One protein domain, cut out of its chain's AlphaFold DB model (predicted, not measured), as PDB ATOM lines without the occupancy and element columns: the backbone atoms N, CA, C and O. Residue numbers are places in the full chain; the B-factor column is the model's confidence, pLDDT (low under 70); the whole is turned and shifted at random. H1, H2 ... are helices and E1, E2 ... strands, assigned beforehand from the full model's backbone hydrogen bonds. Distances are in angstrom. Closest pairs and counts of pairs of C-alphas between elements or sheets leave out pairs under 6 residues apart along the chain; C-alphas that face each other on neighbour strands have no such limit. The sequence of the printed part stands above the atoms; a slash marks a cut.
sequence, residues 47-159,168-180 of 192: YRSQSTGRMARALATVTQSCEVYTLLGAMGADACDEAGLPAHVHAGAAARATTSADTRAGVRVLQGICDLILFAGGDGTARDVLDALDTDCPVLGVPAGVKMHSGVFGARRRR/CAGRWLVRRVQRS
ATOM      1  N   TYR A  47     -22.600  66.008  15.059       59.06
ATOM      2  CA  TYR A  47     -21.662  66.701  15.931       59.06
ATOM      3  C   TYR A  47     -22.302  67.965  16.498       59.06
ATOM      4  O   TYR A  47     -22.365  69.010  15.850       59.06
ATOM      5  N   ARG A  48     -22.716  67.903  17.770       59.62
ATOM      6  CA  ARG A  48     -22.887  69.125  18.562       59.62
ATOM      7  C   ARG A  48     -21.538  69.816  18.646       59.62
ATOM      8  O   ARG A  48     -20.640  69.360  19.356       59.62
ATOM      9  N   SER A  49     -21.407  70.914  17.915       68.25
ATOM     10  CA  SER A  49     -20.141  71.615  17.855       68.25
ATOM     11  C   SER A  49     -19.706  72.087  19.239       68.25
ATOM     12  O   SER A  49     -20.408  72.846  19.915       68.25
ATOM     13  N   GLN A  50     -18.490  71.701  19.640       77.19
ATOM     14  CA  GLN A  50     -17.853  72.279  20.822       77.19
ATOM     15  C   GLN A  50     -17.719  73.804  20.700       77.19
ATOM     16  O   GLN A  50     -17.691  74.484  21.724       77.19
ATOM     17  N   SER A  51     -17.643  74.361  19.483       81.31
ATOM     18  CA  SER A  51     -17.587  75.811  19.274       81.31
ATOM     19  C   SER A  51     -18.915  76.497  19.614       81.31
ATOM     20  O   SER A  51     -18.877  77.529  20.284       81.31
ATOM     21  N   THR A  52     -20.064  75.896  19.278       86.19
ATOM     22  CA  THR A  52     -21.401  76.416  19.628       86.19
ATOM     23  C   THR A  52     -21.582  76.475  21.140       86.19
ATOM     24  O   THR A  52     -21.818  77.552  21.682       86.19
ATOM     25  N   GLY A  53     -21.344  75.366  21.850       85.38
ATOM     26  CA  GLY A  53     -21.504  75.337  23.310       85.38
ATOM     27  C   GLY A  53     -20.517  76.254  24.050       85.38
ATOM     28  O   GLY A  53     -20.832  76.817  25.097       85.38
ATOM     29  N   ARG A  54     -19.308  76.459  23.509       84.94
ATOM     30  CA  ARG A  54     -18.350  77.433  24.064       84.94
ATOM     31  C   ARG A  54     -18.801  78.869  23.833       84.94
ATOM     32  O   ARG A  54     -18.669  79.680  24.748       84.94
ATOM     33  N   MET A  55     -19.330  79.172  22.649       90.06
ATOM     34  CA  MET A  55     -19.901  80.483  22.356       90.06
ATOM     35  C   MET A  55     -21.094  80.764  23.272       90.06
ATOM     36  O   MET A  55     -21.089  81.795  23.935       90.06
ATOM     37  N   ALA A  56     -22.038  79.828  23.406       89.31
ATOM     38  CA  ALA A  56     -23.197  79.974  24.287       89.31
ATOM     39  C   ALA A  56     -22.780  80.288  25.734       89.31
ATOM     40  O   ALA A  56     -23.250  81.252  26.336       89.31
ATOM     41  N   ARG A  57     -21.793  79.558  26.276       87.12
ATOM     42  CA  ARG A  57     -21.236  79.835  27.614       87.12
ATOM     43  C   ARG A  57     -20.589  81.211  27.724       87.12
ATOM     44  O   ARG A  57     -20.706  81.845  28.767       87.12
ATOM     45  N   ALA A  58     -19.879  81.668  26.692       86.06
ATOM     46  CA  ALA A  58     -19.284  83.002  26.689       86.06
ATOM     47  C   ALA A  58     -20.367  84.090  26.652       86.06
ATOM     48  O   ALA A  58     -20.306  85.040  27.437       86.06
ATOM     49  N   LEU A  59     -21.376  83.914  25.798       87.56
ATOM     50  CA  LEU A  59     -22.524  84.803  25.651       87.56
ATOM     51  C   LEU A  59     -23.363  84.884  26.931       87.56
ATOM     52  O   LEU A  59     -23.717  85.981  27.342       87.56
ATOM     53  N   ALA A  60     -23.550  83.778  27.653       86.00
ATOM     54  CA  ALA A  60     -24.232  83.770  28.950       86.00
ATOM     55  C   ALA A  60     -23.546  84.656  30.015       86.00
ATOM     56  O   ALA A  60     -24.147  85.012  31.026       86.00
ATOM     57  N   THR A  61     -22.276  85.037  29.814       81.88
ATOM     58  CA  THR A  61     -21.572  85.973  30.709       81.88
ATOM     59  C   THR A  61     -21.765  87.446  30.346       81.88
ATOM     60  O   THR A  61     -21.273  88.312  31.078       81.88
ATOM     61  N   VAL A  62     -22.443  87.747  29.237       80.06
ATOM     62  CA  VAL A  62     -22.767  89.108  28.806       80.06
ATOM     63  C   VAL A  62     -23.922  89.616  29.660       80.06
ATOM     64  O   VAL A  62     -25.038  89.128  29.571       80.06
ATOM     65  N   THR A  63     -23.650  90.600  30.518       70.25
ATOM     66  CA  THR A  63     -24.657  91.179  31.427       70.25
ATOM     67  C   THR A  63     -24.994  92.631  31.095       70.25
ATOM     68  O   THR A  63     -25.759  93.268  31.810       70.25
ATOM     69  N   GLN A  64     -24.364  93.186  30.060       73.06
ATOM     70  CA  GLN A  64     -24.603  94.548  29.588       73.06
ATOM     71  C   GLN A  64     -25.592  94.506  28.427       73.06
ATOM     72  O   GLN A  64     -25.551  93.569  27.631       73.06
ATOM     73  N   SER A  65     -26.438  95.527  28.300       77.94
ATOM     74  CA  SER A  65     -27.318  95.657  27.141       77.94
ATOM     75  C   SER A  65     -26.491  95.892  25.873       77.94
ATOM     76  O   SER A  65     -25.748  96.870  25.751       77.94
ATOM     77  N   CYS A  66     -26.607  94.971  24.921       84.69
ATOM     78  CA  CYS A  66     -26.028  95.089  23.592       84.69
ATOM     79  C   CYS A  66     -26.989  94.527  22.545       84.69
ATOM     80  O   CYS A  66     -27.736  93.590  22.821       84.69
ATOM     81  N   GLU A  67     -26.935  95.078  21.338       91.38
ATOM     82  CA  GLU A  67     -27.589  94.490  20.172       91.38
ATOM     83  C   GLU A  67     -26.680  93.388  19.628       91.38
ATOM     84  O   GLU A  67     -25.540  93.655  19.239       91.38
ATOM     85  N   VAL A  68     -27.160  92.146  19.627       92.56
ATOM     86  CA  VAL A  68     -26.401  91.007  19.103       92.56
ATOM     87  C   VAL A  68     -26.770  90.798  17.639       92.56
ATOM     88  O   VAL A  68     -27.945  90.755  17.297       92.56
ATOM     89  N   TYR A  69     -25.770  90.651  16.780       94.44
ATOM     90  CA  TYR A  69     -25.910  90.335  15.364       94.44
ATOM     91  C   TYR A  69     -25.170  89.033  15.080       94.44
ATOM     92  O   TYR A  69     -24.037  88.845  15.523       94.44
ATOM     93  N   THR A  70     -25.802  88.114  14.362       94.12
ATOM     94  CA  THR A  70     -25.267  86.764  14.170       94.12
ATOM     95  C   THR A  70     -25.669  86.188  12.817       94.12
ATOM     96  O   THR A  70     -26.403  86.815  12.052       94.12
ATOM     97  N   LEU A  71     -25.164  84.997  12.514       91.44
ATOM     98  CA  LEU A  71     -25.446  84.244  11.295       91.44
ATOM     99  C   LEU A  71     -26.416  83.098  11.595       91.44
ATOM    100  O   LEU A  71     -26.552  82.666  12.739       91.44
ATOM    101  N   LEU A  72     -27.080  82.600  10.557       90.06
ATOM    102  CA  LEU A  72     -28.101  81.559  10.674       90.06
ATOM    103  C   LEU A  72     -27.584  80.245  11.291       90.06
ATOM    104  O   LEU A  72     -26.476  79.783  11.005       90.06
ATOM    105  N   GLY A  73     -28.451  79.615  12.084       87.75
ATOM    106  CA  GLY A  73     -28.262  78.285  12.663       87.75
ATOM    107  C   GLY A  73     -26.960  78.131  13.451       87.75
ATOM    108  O   GLY A  73     -26.548  79.008  14.219       87.75
ATOM    109  N   ALA A  74     -26.257  77.028  13.187       86.12
ATOM    110  CA  ALA A  74     -25.026  76.655  13.877       86.12
ATOM    111  C   ALA A  74     -23.857  77.638  13.668       86.12
ATOM    112  O   ALA A  74     -22.838  77.527  14.353       86.12
ATOM    113  N   MET A  75     -23.987  78.608  12.752       87.19
ATOM    114  CA  MET A  75     -23.014  79.690  12.582       87.19
ATOM    115  C   MET A  75     -23.133  80.809  13.620       87.19
ATOM    116  O   MET A  75     -22.305  81.718  13.632       87.19
ATOM    117  N   GLY A  76     -24.113  80.741  14.520       88.88
ATOM    118  CA  GLY A  76     -24.130  81.564  15.723       88.88
ATOM    119  C   GLY A  76     -25.511  81.807  16.312       88.88
ATOM    120  O   GLY A  76     -25.578  82.031  17.517       88.88
ATOM    121  N   ALA A  77     -26.590  81.733  15.526       90.69
ATOM    122  CA  ALA A  77     -27.959  81.851  16.036       90.69
ATOM    123  C   ALA A  77     -28.238  80.825  17.142       90.69
ATOM    124  O   ALA A  77     -28.625  81.221  18.237       90.69
ATOM    125  N   ASP A  78     -27.888  79.552  16.924       90.44
ATOM    126  CA  ASP A  78     -28.095  78.486  17.916       90.44
ATOM    127  C   ASP A  78     -27.382  78.788  19.247       90.44
ATOM    128  O   ASP A  78     -27.891  78.487  20.324       90.44
ATOM    129  N   ALA A  79     -26.196  79.408  19.191       90.38
ATOM    130  CA  ALA A  79     -25.437  79.773  20.387       90.38
ATOM    131  C   ALA A  79     -26.046  80.973  21.129       90.38
ATOM    132  O   ALA A  79     -25.958  81.038  22.355       90.38
ATOM    133  N   CYS A  80     -26.630  81.928  20.401       91.50
ATOM    134  CA  CYS A  80     -27.363  83.050  20.986       91.50
ATOM    135  C   CYS A  80     -28.651  82.566  21.662       91.50
ATOM    136  O   CYS A  80     -28.918  82.957  22.799       91.50
ATOM    137  N   ASP A  81     -29.380  81.665  21.002       91.69
ATOM    138  CA  ASP A  81     -30.601  81.054  21.524       91.69
ATOM    139  C   ASP A  81     -30.310  80.237  22.792       91.69
ATOM    140  O   ASP A  81     -30.972  80.422  23.812       91.69
ATOM    141  N   GLU A  82     -29.256  79.406  22.787       91.25
ATOM    142  CA  GLU A  82     -28.818  78.649  23.973       91.25
ATOM    143  C   GLU A  82     -28.393  79.570  25.133       91.25
ATOM    144  O   GLU A  82     -28.589  79.233  26.301       91.25
ATOM    145  N   ALA A  83     -27.839  80.748  24.833       87.69
ATOM    146  CA  ALA A  83     -27.470  81.749  25.834       87.69
ATOM    147  C   ALA A  83     -28.646  82.624  26.308       87.69
ATOM    148  O   ALA A  83     -28.458  83.435  27.217       87.69
ATOM    149  N   GLY A  84     -29.833  82.499  25.701       89.94
ATOM    150  CA  GLY A  84     -30.988  83.351  25.988       89.94
ATOM    151  C   GLY A  84     -30.796  84.813  25.571       89.94
ATOM    152  O   GLY A  84     -31.393  85.704  26.177       89.94
ATOM    153  N   LEU A  85     -29.947  85.080  24.570       87.94
ATOM    154  CA  LEU A  85     -29.689  86.424  24.052       87.94
ATOM    155  C   LEU A  85     -30.415  86.640  22.718       87.94
ATOM    156  O   LEU A  85     -30.029  86.027  21.721       87.94
ATOM    157  N   PRO A  86     -31.399  87.556  22.649       90.19
ATOM    158  CA  PRO A  86     -32.030  87.922  21.388       90.19
ATOM    159  C   PRO A  86     -30.993  88.465  20.400       90.19
ATOM    160  O   PRO A  86     -30.231  89.378  20.730       90.19
ATOM    161  N   ALA A  87     -30.978  87.917  19.185       91.81
ATOM    162  CA  ALA A  87     -30.026  88.299  18.153       91.81
ATOM    163  C   ALA A  87     -30.713  88.625  16.821       91.81
ATOM    164  O   ALA A  87     -31.652  87.960  16.389       91.81
ATOM    165  N   HIS A  88     -30.189  89.636  16.137       93.19
ATOM    166  CA  HIS A  88     -30.498  89.939  14.750       93.19
ATOM    167  C   HIS A  88     -29.741  88.961  13.855       93.19
ATOM    168  O   HIS A  88     -28.521  89.052  13.686       93.19
ATOM    169  N   VAL A  89     -30.467  87.999  13.300       90.81
ATOM    170  CA  VAL A  89     -29.881  86.971  12.444       90.81
ATOM    171  C   VAL A  89     -29.828  87.477  11.006       90.81
ATOM    172  O   VAL A  89     -30.859  87.730  10.382       90.81
ATOM    173  N   HIS A  90     -28.621  87.630  10.467       85.62
ATOM    174  CA  HIS A  90     -28.432  87.970   9.064       85.62
ATOM    175  C   HIS A  90     -28.650  86.739   8.192       85.62
ATOM    176  O   HIS A  90     -27.979  85.714   8.350       85.62
ATOM    177  N   ALA A  91     -29.579  86.867   7.245       65.75
ATOM    178  CA  ALA A  91     -29.804  85.854   6.233       65.75
ATOM    179  C   ALA A  91     -28.564  85.734   5.327       65.75
ATOM    180  O   ALA A  91     -28.114  86.707   4.725       65.75
ATOM    181  N   GLY A  92     -28.018  84.525   5.254       62.53
ATOM    182  CA  GLY A  92     -26.902  84.117   4.401       62.53
ATOM    183  C   GLY A  92     -27.024  82.622   4.103       62.53
ATOM    184  O   GLY A  92     -28.001  81.999   4.518       62.53
ATOM    185  N   ALA A  93     -26.077  82.022   3.382       49.47
ATOM    186  CA  ALA A  93     -26.138  80.596   3.054       49.47
ATOM    187  C   ALA A  93     -26.018  79.722   4.322       49.47
ATOM    188  O   ALA A  93     -24.933  79.338   4.740       49.47
ATOM    189  N   ALA A  94     -27.151  79.393   4.942       54.69
ATOM    190  CA  ALA A  94     -27.251  78.381   5.986       54.69
ATOM    191  C   ALA A  94     -27.311  76.998   5.335       54.69
ATOM    192  O   ALA A  94     -28.360  76.356   5.276       54.69
ATOM    193  N   ALA A  95     -26.192  76.554   4.768       50.97
ATOM    194  CA  ALA A  95     -26.077  75.187   4.289       50.97
ATOM    195  C   ALA A  95     -25.839  74.237   5.474       50.97
ATOM    196  O   ALA A  95     -25.143  74.571   6.431       50.97
ATOM    197  N   ARG A  96     -26.372  73.008   5.383       55.41
ATOM    198  CA  ARG A  96     -26.107  71.905   6.338       55.41
ATOM    199  C   ARG A  96     -24.610  71.609   6.526       55.41
ATOM    200  O   ARG A  96     -24.233  70.998   7.521       55.41
ATOM    201  N   ALA A  97     -23.769  72.034   5.584       64.38
ATOM    202  CA  ALA A  97     -22.320  72.008   5.688       64.38
ATOM    203  C   ALA A  97     -21.779  73.422   5.454       64.38
ATOM    204  O   ALA A  97     -21.911  73.960   4.358       64.38
ATOM    205  N   THR A  98     -21.179  74.011   6.485       72.56
ATOM    206  CA  THR A  98     -20.539  75.323   6.392       72.56
ATOM    207  C   THR A  98     -19.077  75.174   5.991       72.56
ATOM    208  O   THR A  98     -18.406  74.181   6.297       72.56
ATOM    209  N   THR A  99     -18.569  76.182   5.299       80.38
ATOM    210  CA  THR A  99     -17.206  76.248   4.778       80.38
ATOM    211  C   THR A  99     -16.438  77.424   5.386       80.38
ATOM    212  O   THR A  99     -16.992  78.315   6.041       80.38
ATOM    213  N   SER A 100     -15.126  77.472   5.140       82.56
ATOM    214  CA  SER A 100     -14.319  78.660   5.444       82.56
ATOM    215  C   SER A 100     -14.797  79.891   4.665       82.56
ATOM    216  O   SER A 100     -14.708  81.012   5.166       82.56
ATOM    217  N   ALA A 101     -15.347  79.718   3.457       83.44
ATOM    218  CA  ALA A 101     -15.930  80.816   2.687       83.44
ATOM    219  C   ALA A 101     -17.154  81.417   3.393       83.44
ATOM    220  O   ALA A 101     -17.252  82.641   3.469       83.44
ATOM    221  N   ASP A 102     -18.008  80.585   3.996       86.00
ATOM    222  CA  ASP A 102     -19.178  81.050   4.753       86.00
ATOM    223  C   ASP A 102     -18.759  81.834   6.002       86.00
ATOM    224  O   ASP A 102     -19.305  82.900   6.285       86.00
ATOM    225  N   THR A 103     -17.724  81.363   6.710       87.25
ATOM    226  CA  THR A 103     -17.144  82.090   7.856       87.25
ATOM    227  C   THR A 103     -16.666  83.480   7.428       87.25
ATOM    228  O   THR A 103     -17.003  84.480   8.064       87.25
ATOM    229  N   ARG A 104     -15.927  83.564   6.314       89.62
ATOM    230  CA  ARG A 104     -15.426  84.838   5.776       89.62
ATOM    231  C   ARG A 104     -16.557  85.760   5.331       89.62
ATOM    232  O   ARG A 104     -16.523  86.947   5.642       89.62
ATOM    233  N   ALA A 105     -17.561  85.232   4.634       89.06
ATOM    234  CA  ALA A 105     -18.728  86.000   4.209       89.06
ATOM    235  C   ALA A 105     -19.472  86.589   5.416       89.06
ATOM    236  O   ALA A 105     -19.783  87.780   5.431       89.06
ATOM    237  N   GLY A 106     -19.667  85.790   6.464       89.75
ATOM    238  CA  GLY A 106     -20.298  86.241   7.695       89.75
ATOM    239  C   GLY A 106     -19.522  87.346   8.411       89.75
ATOM    240  O   GLY A 106     -20.100  88.364   8.788       89.75
ATOM    241  N   VAL A 107     -18.197  87.207   8.524       91.38
ATOM    242  CA  VAL A 107     -17.333  88.265   9.078       91.38
ATOM    243  C   VAL A 107     -17.446  89.552   8.261       91.38
ATOM    244  O   VAL A 107     -17.556  90.628   8.849       91.38
ATOM    245  N   ARG A 108     -17.489  89.462   6.923       91.81
ATOM    246  CA  ARG A 108     -17.633  90.645   6.060       91.81
ATOM    247  C   ARG A 108     -18.946  91.387   6.267       91.81
ATOM    248  O   ARG A 108     -18.953  92.613   6.220       91.81
ATOM    249  N   VAL A 109     -20.031  90.661   6.518       91.00
ATOM    250  CA  VAL A 109     -21.328  91.266   6.839       91.00
ATOM    251  C   VAL A 109     -21.264  91.969   8.194       91.00
ATOM    252  O   VAL A 109     -21.623  93.140   8.303       91.00
ATOM    253  N   LEU A 110     -20.761  91.285   9.225       90.75
ATOM    254  CA  LEU A 110     -20.795  91.800  10.595       90.75
ATOM    255  C   LEU A 110     -19.814  92.958  10.833       90.75
ATOM    256  O   LEU A 110     -20.119  93.867  11.604       90.75
ATOM    257  N   GLN A 111     -18.660  92.984  10.160       90.69
ATOM    258  CA  GLN A 111     -17.644  94.019  10.400       90.69
ATOM    259  C   GLN A 111     -18.114  95.439  10.049       90.69
ATOM    260  O   GLN A 111     -17.608  96.407  10.610       90.69
ATOM    261  N   GLY A 112     -19.083  95.572   9.134       87.56
ATOM    262  CA  GLY A 112     -19.639  96.865   8.726       87.56
ATOM    263  C   GLY A 112     -20.693  97.425   9.685       87.56
ATOM    264  O   GLY A 112     -21.040  98.602   9.588       87.56
ATOM    265  N   ILE A 113     -21.207  96.600  10.601       89.44
ATOM    266  CA  ILE A 113     -22.355  96.942  11.456       89.44
ATOM    267  C   ILE A 113     -22.072  96.790  12.954       89.44
ATOM    268  O   ILE A 113     -22.764  97.417  13.760       89.44
ATOM    269  N   CYS A 114     -21.068  95.994  13.334       90.38
ATOM    270  CA  CYS A 114     -20.735  95.682  14.721       90.38
ATOM    271  C   CYS A 114     -19.534  96.479  15.241       90.38
ATOM    272  O   CYS A 114     -18.590  96.791  14.518       90.38
ATOM    273  N   ASP A 115     -19.543  96.743  16.547       88.75
ATOM    274  CA  ASP A 115     -18.447  97.399  17.260       88.75
ATOM    275  C   ASP A 115     -17.372  96.396  17.732       88.75
ATOM    276  O   ASP A 115     -16.247  96.796  18.035       88.75
ATOM    277  N   LEU A 116     -17.718  95.107  17.821       89.06
ATOM    278  CA  LEU A 116     -16.841  93.976  18.147       89.06
ATOM    279  C   LEU A 116     -17.422  92.699  17.543       89.06
ATOM    280  O   LEU A 116     -18.625  92.489  17.651       89.06
ATOM    281  N   ILE A 117     -16.578  91.819  17.005       91.00
ATOM    282  CA  ILE A 117     -16.980  90.462  16.614       91.00
ATOM    283  C   ILE A 117     -16.353  89.443  17.569       91.00
ATOM    284  O   ILE A 117     -15.134  89.397  17.746       91.00
ATOM    285  N   LEU A 118     -17.186  88.600  18.169       91.75
ATOM    286  CA  LEU A 118     -16.763  87.376  18.837       91.75
ATOM    287  C   LEU A 118     -16.799  86.230  17.845       91.75
ATOM    288  O   LEU A 118     -17.787  86.061  17.130       91.75
ATOM    289  N   PHE A 119     -15.759  85.402  17.854       90.81
ATOM    290  CA  PHE A 119     -15.770  84.181  17.068       90.81
ATOM    291  C   PHE A 119     -15.390  82.939  17.865       90.81
ATOM    292  O   PHE A 119     -14.558  83.003  18.765       90.81
ATOM    293  N   ALA A 120     -15.977  81.792  17.526       88.38
ATOM    294  CA  ALA A 120     -15.599  80.496  18.087       88.38
ATOM    295  C   ALA A 120     -15.165  79.530  16.981       88.38
ATOM    296  O   ALA A 120     -15.920  79.239  16.054       88.38
ATOM    297  N   GLY A 121     -13.946  79.006  17.109       83.31
ATOM    298  CA  GLY A 121     -13.355  78.042  16.187       83.31
ATOM    299  C   GLY A 121     -11.918  77.685  16.576       83.31
ATOM    300  O   GLY A 121     -11.486  77.990  17.687       83.31
ATOM    301  N   GLY A 122     -11.195  77.017  15.673       77.50
ATOM    302  CA  GLY A 122      -9.763  76.709  15.825       77.50
ATOM    303  C   GLY A 122      -8.864  77.710  15.089       77.50
ATOM    304  O   GLY A 122      -9.358  78.687  14.528       77.50
ATOM    305  N   ASP A 123      -7.559  77.438  15.012       77.38
ATOM    306  CA  ASP A 123      -6.585  78.339  14.366       77.38
ATOM    307  C   ASP A 123      -6.917  78.631  12.895       77.38
ATOM    308  O   ASP A 123      -6.780  79.764  12.438       77.38
ATOM    309  N   GLY A 124      -7.432  77.635  12.163       78.75
ATOM    310  CA  GLY A 124      -7.922  77.832  10.795       78.75
ATOM    311  C   GLY A 124      -9.064  78.849  10.724       78.75
ATOM    312  O   GLY A 124      -9.055  79.721   9.868       78.75
ATOM    313  N   THR A 125      -9.981  78.819  11.696       84.50
ATOM    314  CA  THR A 125     -11.065  79.812  11.798       84.50
ATOM    315  C   THR A 125     -10.525  81.192  12.148       84.50
ATOM    316  O   THR A 125     -10.999  82.179  11.604       84.50
ATOM    317  N   ALA A 126      -9.522  81.285  13.026       84.56
ATOM    318  CA  ALA A 126      -8.889  82.564  13.332       84.56
ATOM    319  C   ALA A 126      -8.218  83.174  12.091       84.56
ATOM    320  O   ALA A 126      -8.347  84.375  11.867       84.56
ATOM    321  N   ARG A 127      -7.561  82.348  11.265       83.56
ATOM    322  CA  ARG A 127      -7.017  82.774   9.971       83.56
ATOM    323  C   ARG A 127      -8.121  83.248   9.031       83.56
ATOM    324  O   ARG A 127      -8.024  84.361   8.537       83.56
ATOM    325  N   ASP A 128      -9.186  82.464   8.863       86.88
ATOM    326  CA  ASP A 128     -10.322  82.843   8.014       86.88
ATOM    327  C   ASP A 128     -10.929  84.186   8.449       86.88
ATOM    328  O   ASP A 128     -11.185  85.055   7.619       86.88
ATOM    329  N   VAL A 129     -11.123  84.390   9.757       87.81
ATOM    330  CA  VAL A 129     -11.628  85.655  10.308       87.81
ATOM    331  C   VAL A 129     -10.682  86.805   9.973       87.81
ATOM    332  O   VAL A 129     -11.145  87.831   9.489       87.81
ATOM    333  N   LEU A 130      -9.374  86.644  10.191       87.31
ATOM    334  CA  LEU A 130      -8.387  87.681   9.876       87.31
ATOM    335  C   LEU A 130      -8.336  88.006   8.378       87.31
ATOM    336  O   LEU A 130      -8.279  89.180   8.025       87.31
ATOM    337  N   ASP A 131      -8.415  86.993   7.515       87.38
ATOM    338  CA  ASP A 131      -8.402  87.145   6.056       87.38
ATOM    339  C   ASP A 131      -9.676  87.823   5.515       87.38
ATOM    340  O   ASP A 131      -9.693  88.332   4.392       87.38
ATOM    341  N   ALA A 132     -10.771  87.807   6.280       89.44
ATOM    342  CA  ALA A 132     -12.026  88.466   5.923       89.44
ATOM    343  C   ALA A 132     -12.147  89.909   6.422       89.44
ATOM    344  O   ALA A 132     -13.058  90.619   5.989       89.44
ATOM    345  N   LEU A 133     -11.288  90.338   7.351       88.88
ATOM    346  CA  LEU A 133     -11.343  91.688   7.894       88.88
ATOM    347  C   LEU A 133     -10.778  92.693   6.894       88.88
ATOM    348  O   LEU A 133      -9.576  92.758   6.649       88.88
ATOM    349  N   ASP A 134     -11.668  93.545   6.402       86.50
ATOM    350  CA  ASP A 134     -11.356  94.662   5.512       86.50
ATOM    351  C   ASP A 134     -11.377  96.004   6.281       86.50
ATOM    352  O   ASP A 134     -11.035  97.060   5.749       86.50
ATOM    353  N   THR A 135     -11.765  95.974   7.563       79.06
ATOM    354  CA  THR A 135     -11.940  97.138   8.443       79.06
ATOM    355  C   THR A 135     -11.154  96.996   9.754       79.06
ATOM    356  O   THR A 135     -10.604  95.942  10.065       79.06
ATOM    357  N   ASP A 136     -11.133  98.052  10.575       79.38
ATOM    358  CA  ASP A 136     -10.550  98.018  11.927       79.38
ATOM    359  C   ASP A 136     -11.520  97.461  12.991       79.38
ATOM    360  O   ASP A 136     -11.329  97.712  14.190       79.38
ATOM    361  N   CYS A 137     -12.580  96.754  12.572       83.12
ATOM    362  CA  CYS A 137     -13.513  96.103  13.485       83.12
ATOM    363  C   CYS A 137     -12.729  95.122  14.375       83.12
ATOM    364  O   CYS A 137     -12.063  94.219  13.861       83.12
ATOM    365  N   PRO A 138     -12.732  95.307  15.706       87.19
ATOM    366  CA  PRO A 138     -11.994  94.423  16.585       87.19
ATOM    367  C   PRO A 138     -12.640  93.038  16.585       87.19
ATOM    368  O   PRO A 138     -13.866  92.907  16.615       87.19
ATOM    369  N   VAL A 139     -11.800  92.005  16.620       88.25
ATOM    370  CA  VAL A 139     -12.243  90.610  16.714       88.25
ATOM    371  C   VAL A 139     -11.643  89.920  17.932       88.25
ATOM    372  O   VAL A 139     -10.492  90.170  18.305       88.25
ATOM    373  N   LEU A 140     -12.416  89.040  18.566       87.81
ATOM    374  CA  LEU A 140     -11.983  88.279  19.733       87.81
ATOM    375  C   LEU A 140     -12.423  86.817  19.635       87.81
ATOM    376  O   LEU A 140     -13.605  86.516  19.501       87.81
ATOM    377  N   GLY A 141     -11.456  85.909  19.753       86.44
ATOM    378  CA  GLY A 141     -11.715  84.475  19.804       86.44
ATOM    379  C   GLY A 141     -12.224  84.033  21.178       86.44
ATOM    380  O   GLY A 141     -11.689  84.441  22.212       86.44
ATOM    381  N   VAL A 142     -13.234  83.166  21.197       84.00
ATOM    382  CA  VAL A 142     -13.726  82.497  22.405       84.00
ATOM    383  C   VAL A 142     -12.782  81.337  22.751       84.00
ATOM    384  O   VAL A 142     -12.561  80.459  21.913       84.00
ATOM    385  N   PRO A 143     -12.204  81.304  23.969       65.88
ATOM    386  CA  PRO A 143     -11.177  80.337  24.322       65.88
ATOM    387  C   PRO A 143     -11.679  78.892  24.237       65.88
ATOM    388  O   PRO A 143     -12.672  78.486  24.838       65.88
ATOM    389  N   ALA A 144     -10.924  78.105  23.483       51.00
ATOM    390  CA  ALA A 144     -11.293  76.798  22.991       51.00
ATOM    391  C   ALA A 144     -10.752  75.644  23.854       51.00
ATOM    392  O   ALA A 144     -10.326  74.660  23.278       51.00
ATOM    393  N   GLY A 145     -10.740  75.726  25.193       42.66
ATOM    394  CA  GLY A 145     -10.556  74.576  26.116       42.66
ATOM    395  C   GLY A 145      -9.323  73.654  25.954       42.66
ATOM    396  O   GLY A 145      -9.138  72.742  26.749       42.66
ATOM    397  N   VAL A 146      -8.462  73.891  24.970       32.62
ATOM    398  CA  VAL A 146      -7.210  73.202  24.669       32.62
ATOM    399  C   VAL A 146      -6.204  74.323  24.433       32.62
ATOM    400  O   VAL A 146      -6.565  75.354  23.867       32.62
ATOM    401  N   LYS A 147      -4.990  74.186  24.972       35.16
ATOM    402  CA  LYS A 147      -4.008  75.274  25.093       35.16
ATOM    403  C   LYS A 147      -3.822  76.059  23.784       35.16
ATOM    404  O   LYS A 147      -3.026  75.665  22.944       35.16
ATOM    405  N   MET A 148      -4.476  77.213  23.663       36.28
ATOM    406  CA  MET A 148      -4.096  78.234  22.690       36.28
ATOM    407  C   MET A 148      -2.912  78.997  23.271       36.28
ATOM    408  O   MET A 148      -3.072  79.978  23.997       36.28
ATOM    409  N   HIS A 149      -1.708  78.499  23.007       32.75
ATOM    410  CA  HIS A 149      -0.526  79.335  23.103       32.75
ATOM    411  C   HIS A 149      -0.419  80.121  21.793       32.75
ATOM    412  O   HIS A 149      -0.336  79.520  20.732       32.75
ATOM    413  N   SER A 150      -0.366  81.451  21.915       40.06
ATOM    414  CA  SER A 150       0.066  82.409  20.886       40.06
ATOM    415  C   SER A 150      -0.905  82.720  19.731       40.06
ATOM    416  O   SER A 150      -1.034  81.959  18.782       40.06
ATOM    417  N   GLY A 151      -1.475  83.935  19.750       35.53
ATOM    418  CA  GLY A 151      -1.777  84.685  18.517       35.53
ATOM    419  C   GLY A 151      -3.160  85.329  18.406       35.53
ATOM    420  O   GLY A 151      -3.286  86.382  17.791       35.53
ATOM    421  N   VAL A 152      -4.195  84.766  19.027       40.69
ATOM    422  CA  VAL A 152      -5.589  85.205  18.805       40.69
ATOM    423  C   VAL A 152      -6.095  86.056  19.972       40.69
ATOM    424  O   VAL A 152      -7.121  85.786  20.590       40.69
ATOM    425  N   PHE A 153      -5.345  87.096  20.328       48.59
ATOM    426  CA  PHE A 153      -5.773  88.042  21.356       48.59
ATOM    427  C   PHE A 153      -5.918  89.429  20.745       48.59
ATOM    428  O   PHE A 153      -4.969  90.203  20.704       48.59
ATOM    429  N   GLY A 154      -7.132  89.727  20.271       47.66
ATOM    430  CA  GLY A 154      -7.546  91.066  19.859       47.66
ATOM    431  C   GLY A 154      -6.728  91.631  18.704       47.66
ATOM    432  O   GLY A 154      -5.953  92.567  18.899       47.66
ATOM    433  N   ALA A 155      -6.918  91.108  17.492       45.50
ATOM    434  CA  ALA A 155      -6.396  91.788  16.317       45.50
ATOM    435  C   ALA A 155      -7.211  93.071  16.100       45.50
ATOM    436  O   ALA A 155      -8.408  93.033  15.818       45.50
ATOM    437  N   ARG A 156      -6.555  94.219  16.277       47.12
ATOM    438  CA  ARG A 156      -7.049  95.524  15.841       47.12
ATOM    439  C   ARG A 156      -6.079  96.037  14.791       47.12
ATOM    440  O   ARG A 156      -4.936  96.354  15.123       47.12
ATOM    441  N   ARG A 157      -6.517  96.134  13.536       41.75
ATOM    442  CA  ARG A 157      -5.758  96.857  12.512       41.75
ATOM    443  C   ARG A 157      -5.735  98.345  12.934       41.75
ATOM    444  O   ARG A 157      -6.701  98.864  13.495       41.75
ATOM    445  N   ARG A 158      -4.560  98.988  12.910       35.31
ATOM    446  CA  ARG A 158      -4.379 100.356  13.441       35.31
ATOM    447  C   ARG A 158      -4.835 101.388  12.397       35.31
ATOM    448  O   ARG A 158      -4.189 101.498  11.360       35.31
ATOM    449  N   ARG A 159      -5.832 102.222  12.731       34.59
ATOM    450  CA  ARG A 159      -6.147 103.507  12.057       34.59
ATOM    451  C   ARG A 159      -5.581 104.724  12.816       34.59
ATOM    452  O   ARG A 159      -5.361 104.624  14.029       34.59
ATOM    453  N   CYS A 168     -17.310 101.627  27.269       45.69
ATOM    454  CA  CYS A 168     -16.927 100.828  28.435       45.69
ATOM    455  C   CYS A 168     -17.417  99.371  28.324       45.69
ATOM    456  O   CYS A 168     -16.721  98.462  28.776       45.69
ATOM    457  N   ALA A 169     -18.547  99.151  27.643       49.94
ATOM    458  CA  ALA A 169     -19.112  97.835  27.359       49.94
ATOM    459  C   ALA A 169     -18.157  96.939  26.549       49.94
ATOM    460  O   ALA A 169     -17.895  95.806  26.954       49.94
ATOM    461  N   GLY A 170     -17.548  97.452  25.472       51.91
ATOM    462  CA  GLY A 170     -16.618  96.671  24.648       51.91
ATOM    463  C   GLY A 170     -15.338  96.289  25.398       51.91
ATOM    464  O   GLY A 170     -14.891  95.143  25.353       51.91
ATOM    465  N   ARG A 171     -14.770  97.223  26.173       55.34
ATOM    466  CA  ARG A 171     -13.580  96.956  27.007       55.34
ATOM    467  C   ARG A 171     -13.861  95.967  28.138       55.34
ATOM    468  O   ARG A 171     -12.992  95.158  28.467       55.34
ATOM    469  N   TRP A 172     -15.047  96.038  28.735       53.59
ATOM    470  CA  TRP A 172     -15.495  95.105  29.765       53.59
ATOM    471  C   TRP A 172     -15.671  93.694  29.198       53.59
ATOM    472  O   TRP A 172     -15.147  92.736  29.770       53.59
ATOM    473  N   LEU A 173     -16.318  93.581  28.034       56.50
ATOM    474  CA  LEU A 173     -16.593  92.302  27.385       56.50
ATOM    475  C   LEU A 173     -15.298  91.573  27.002       56.50
ATOM    476  O   LEU A 173     -15.132  90.400  27.336       56.50
ATOM    477  N   VAL A 174     -14.327  92.291  26.423       58.66
ATOM    478  CA  VAL A 174     -12.997  91.740  26.100       58.66
ATOM    479  C   VAL A 174     -12.300  91.198  27.351       58.66
ATOM    480  O   VAL A 174     -11.796  90.077  27.344       58.66
ATOM    481  N   ARG A 175     -12.313  91.954  28.459       55.91
ATOM    482  CA  ARG A 175     -11.680  91.531  29.721       55.91
ATOM    483  C   ARG A 175     -12.360  90.313  30.346       55.91
ATOM    484  O   ARG A 175     -11.670  89.496  30.954       55.91
ATOM    485  N   ARG A 176     -13.687  90.182  30.233       60.94
ATOM    486  CA  ARG A 176     -14.424  89.033  30.787       60.94
ATOM    487  C   ARG A 176     -14.195  87.769  29.973       60.94
ATOM    488  O   ARG A 176     -13.786  86.773  30.557       60.94
ATOM    489  N   VAL A 177     -14.355  87.830  28.648       56.56
ATOM    490  CA  VAL A 177     -14.129  86.676  27.757       56.56
ATOM    491  C   VAL A 177     -12.698  86.136  27.913       56.56
ATOM    492  O   VAL A 177     -12.495  84.924  27.960       56.56
ATOM    493  N   GLN A 178     -11.709  87.017  28.116       55.75
ATOM    494  CA  GLN A 178     -10.323  86.625  28.405       55.75
ATOM    495  C   GLN A 178     -10.141  85.936  29.774       55.75
ATOM    496  O   GLN A 178      -9.351  84.997  29.887       55.75
ATOM    497  N   ARG A 179     -10.872  86.364  30.815       50.84
ATOM    498  CA  ARG A 179     -10.807  85.774  32.168       50.84
ATOM    499  C   ARG A 179     -11.545  84.439  32.275       50.84
ATOM    500  O   ARG A 179     -11.083  83.547  32.985       50.84
ATOM    501  N   SER A 180     -12.636  84.265  31.533       47.56
ATOM    502  CA  SER A 180     -13.383  83.000  31.472       47.56
ATOM    503  C   SER A 180     -12.539  81.850  30.903       47.56
ATOM    504  O   SER A 180     -12.740  80.699  31.275       47.56
TER     505      SER A 180
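Overview. This is residues 47 to 159 and 168 to 180 of the 192 residues of an uncharacterized protein of Gammaproteobacteria bacterium (UniProt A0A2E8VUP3). Two small parallel sheets make a rounded body: E3 and E4 lie in the middle, between H3 with H4 on one side and H5 on the other. E1 and E2 form a second pair, set apart from E3 and E4, with H2 packed on it and H1 reaching from H2 to E3. The printed part has 126 residues, in the order H1 E1 H2 E2 H3 E3 H4 E4 H5, and is of mixed class. It is compact, with a radius of gyration of the C-alphas of 13.5 A and spans of 35 by 31 by 30 A.

Along the chain. Find C-alpha 50 at (-17.853, 72.279, 20.822); from there H1, residues 50 to 59, runs 14.2 A. Next come E1, residues 66 to 71, 16.4 A, H2, residues 77 to 82, and E2, residues 87 to 90. H3, residues 100 to 111, is 16.5 A long and E3, residues 116 to 120, 13.5 A. H4, residues 123 to 132, covers 14.3 A, and E4 is residues 139 to 141. H5, residues 168 to 180, runs 18.4 A to C-alpha 180 at (-13.383, 83.000, 31.472).

Arrangement. Look at E1 and E2, parallel neighbours: N 88 and O 68 are 2.8 A apart, within hydrogen-bond range. With H2 they form a strand-helix-strand unit, two parallel strands joined through a helix, its crossover right-handed. E3, H4 and E4 form another, also right-handed; N 119 and O 140 are 2.9 A apart. H3 and H4 touch at a steep tilt of 52 degrees, closest at C-alphas 104 and 132, 5.0 A. H1 and H2 touch at C-alphas 56 and 79, 4.5 A. H5 is close to but not clearly touching H1; C-alphas 140 of E4 and 174 of H5 come within 7.3 A. In H1 to H5 every O i to N i+4 pair is within hydrogen-bond range.

Size, cuts and confidence. The C-alphas farthest apart, of Tyr 47 and Arg 159, are 40.1 A apart. Residues 160 to 167 are not printed, and C-alphas 159 and 168 stand 19.8 A apart across that cut. Of the links printed whole, none is long. Confidence is under 70 at residues 47 to 49, 91 to 97, 143 to 159 and 168 to 180.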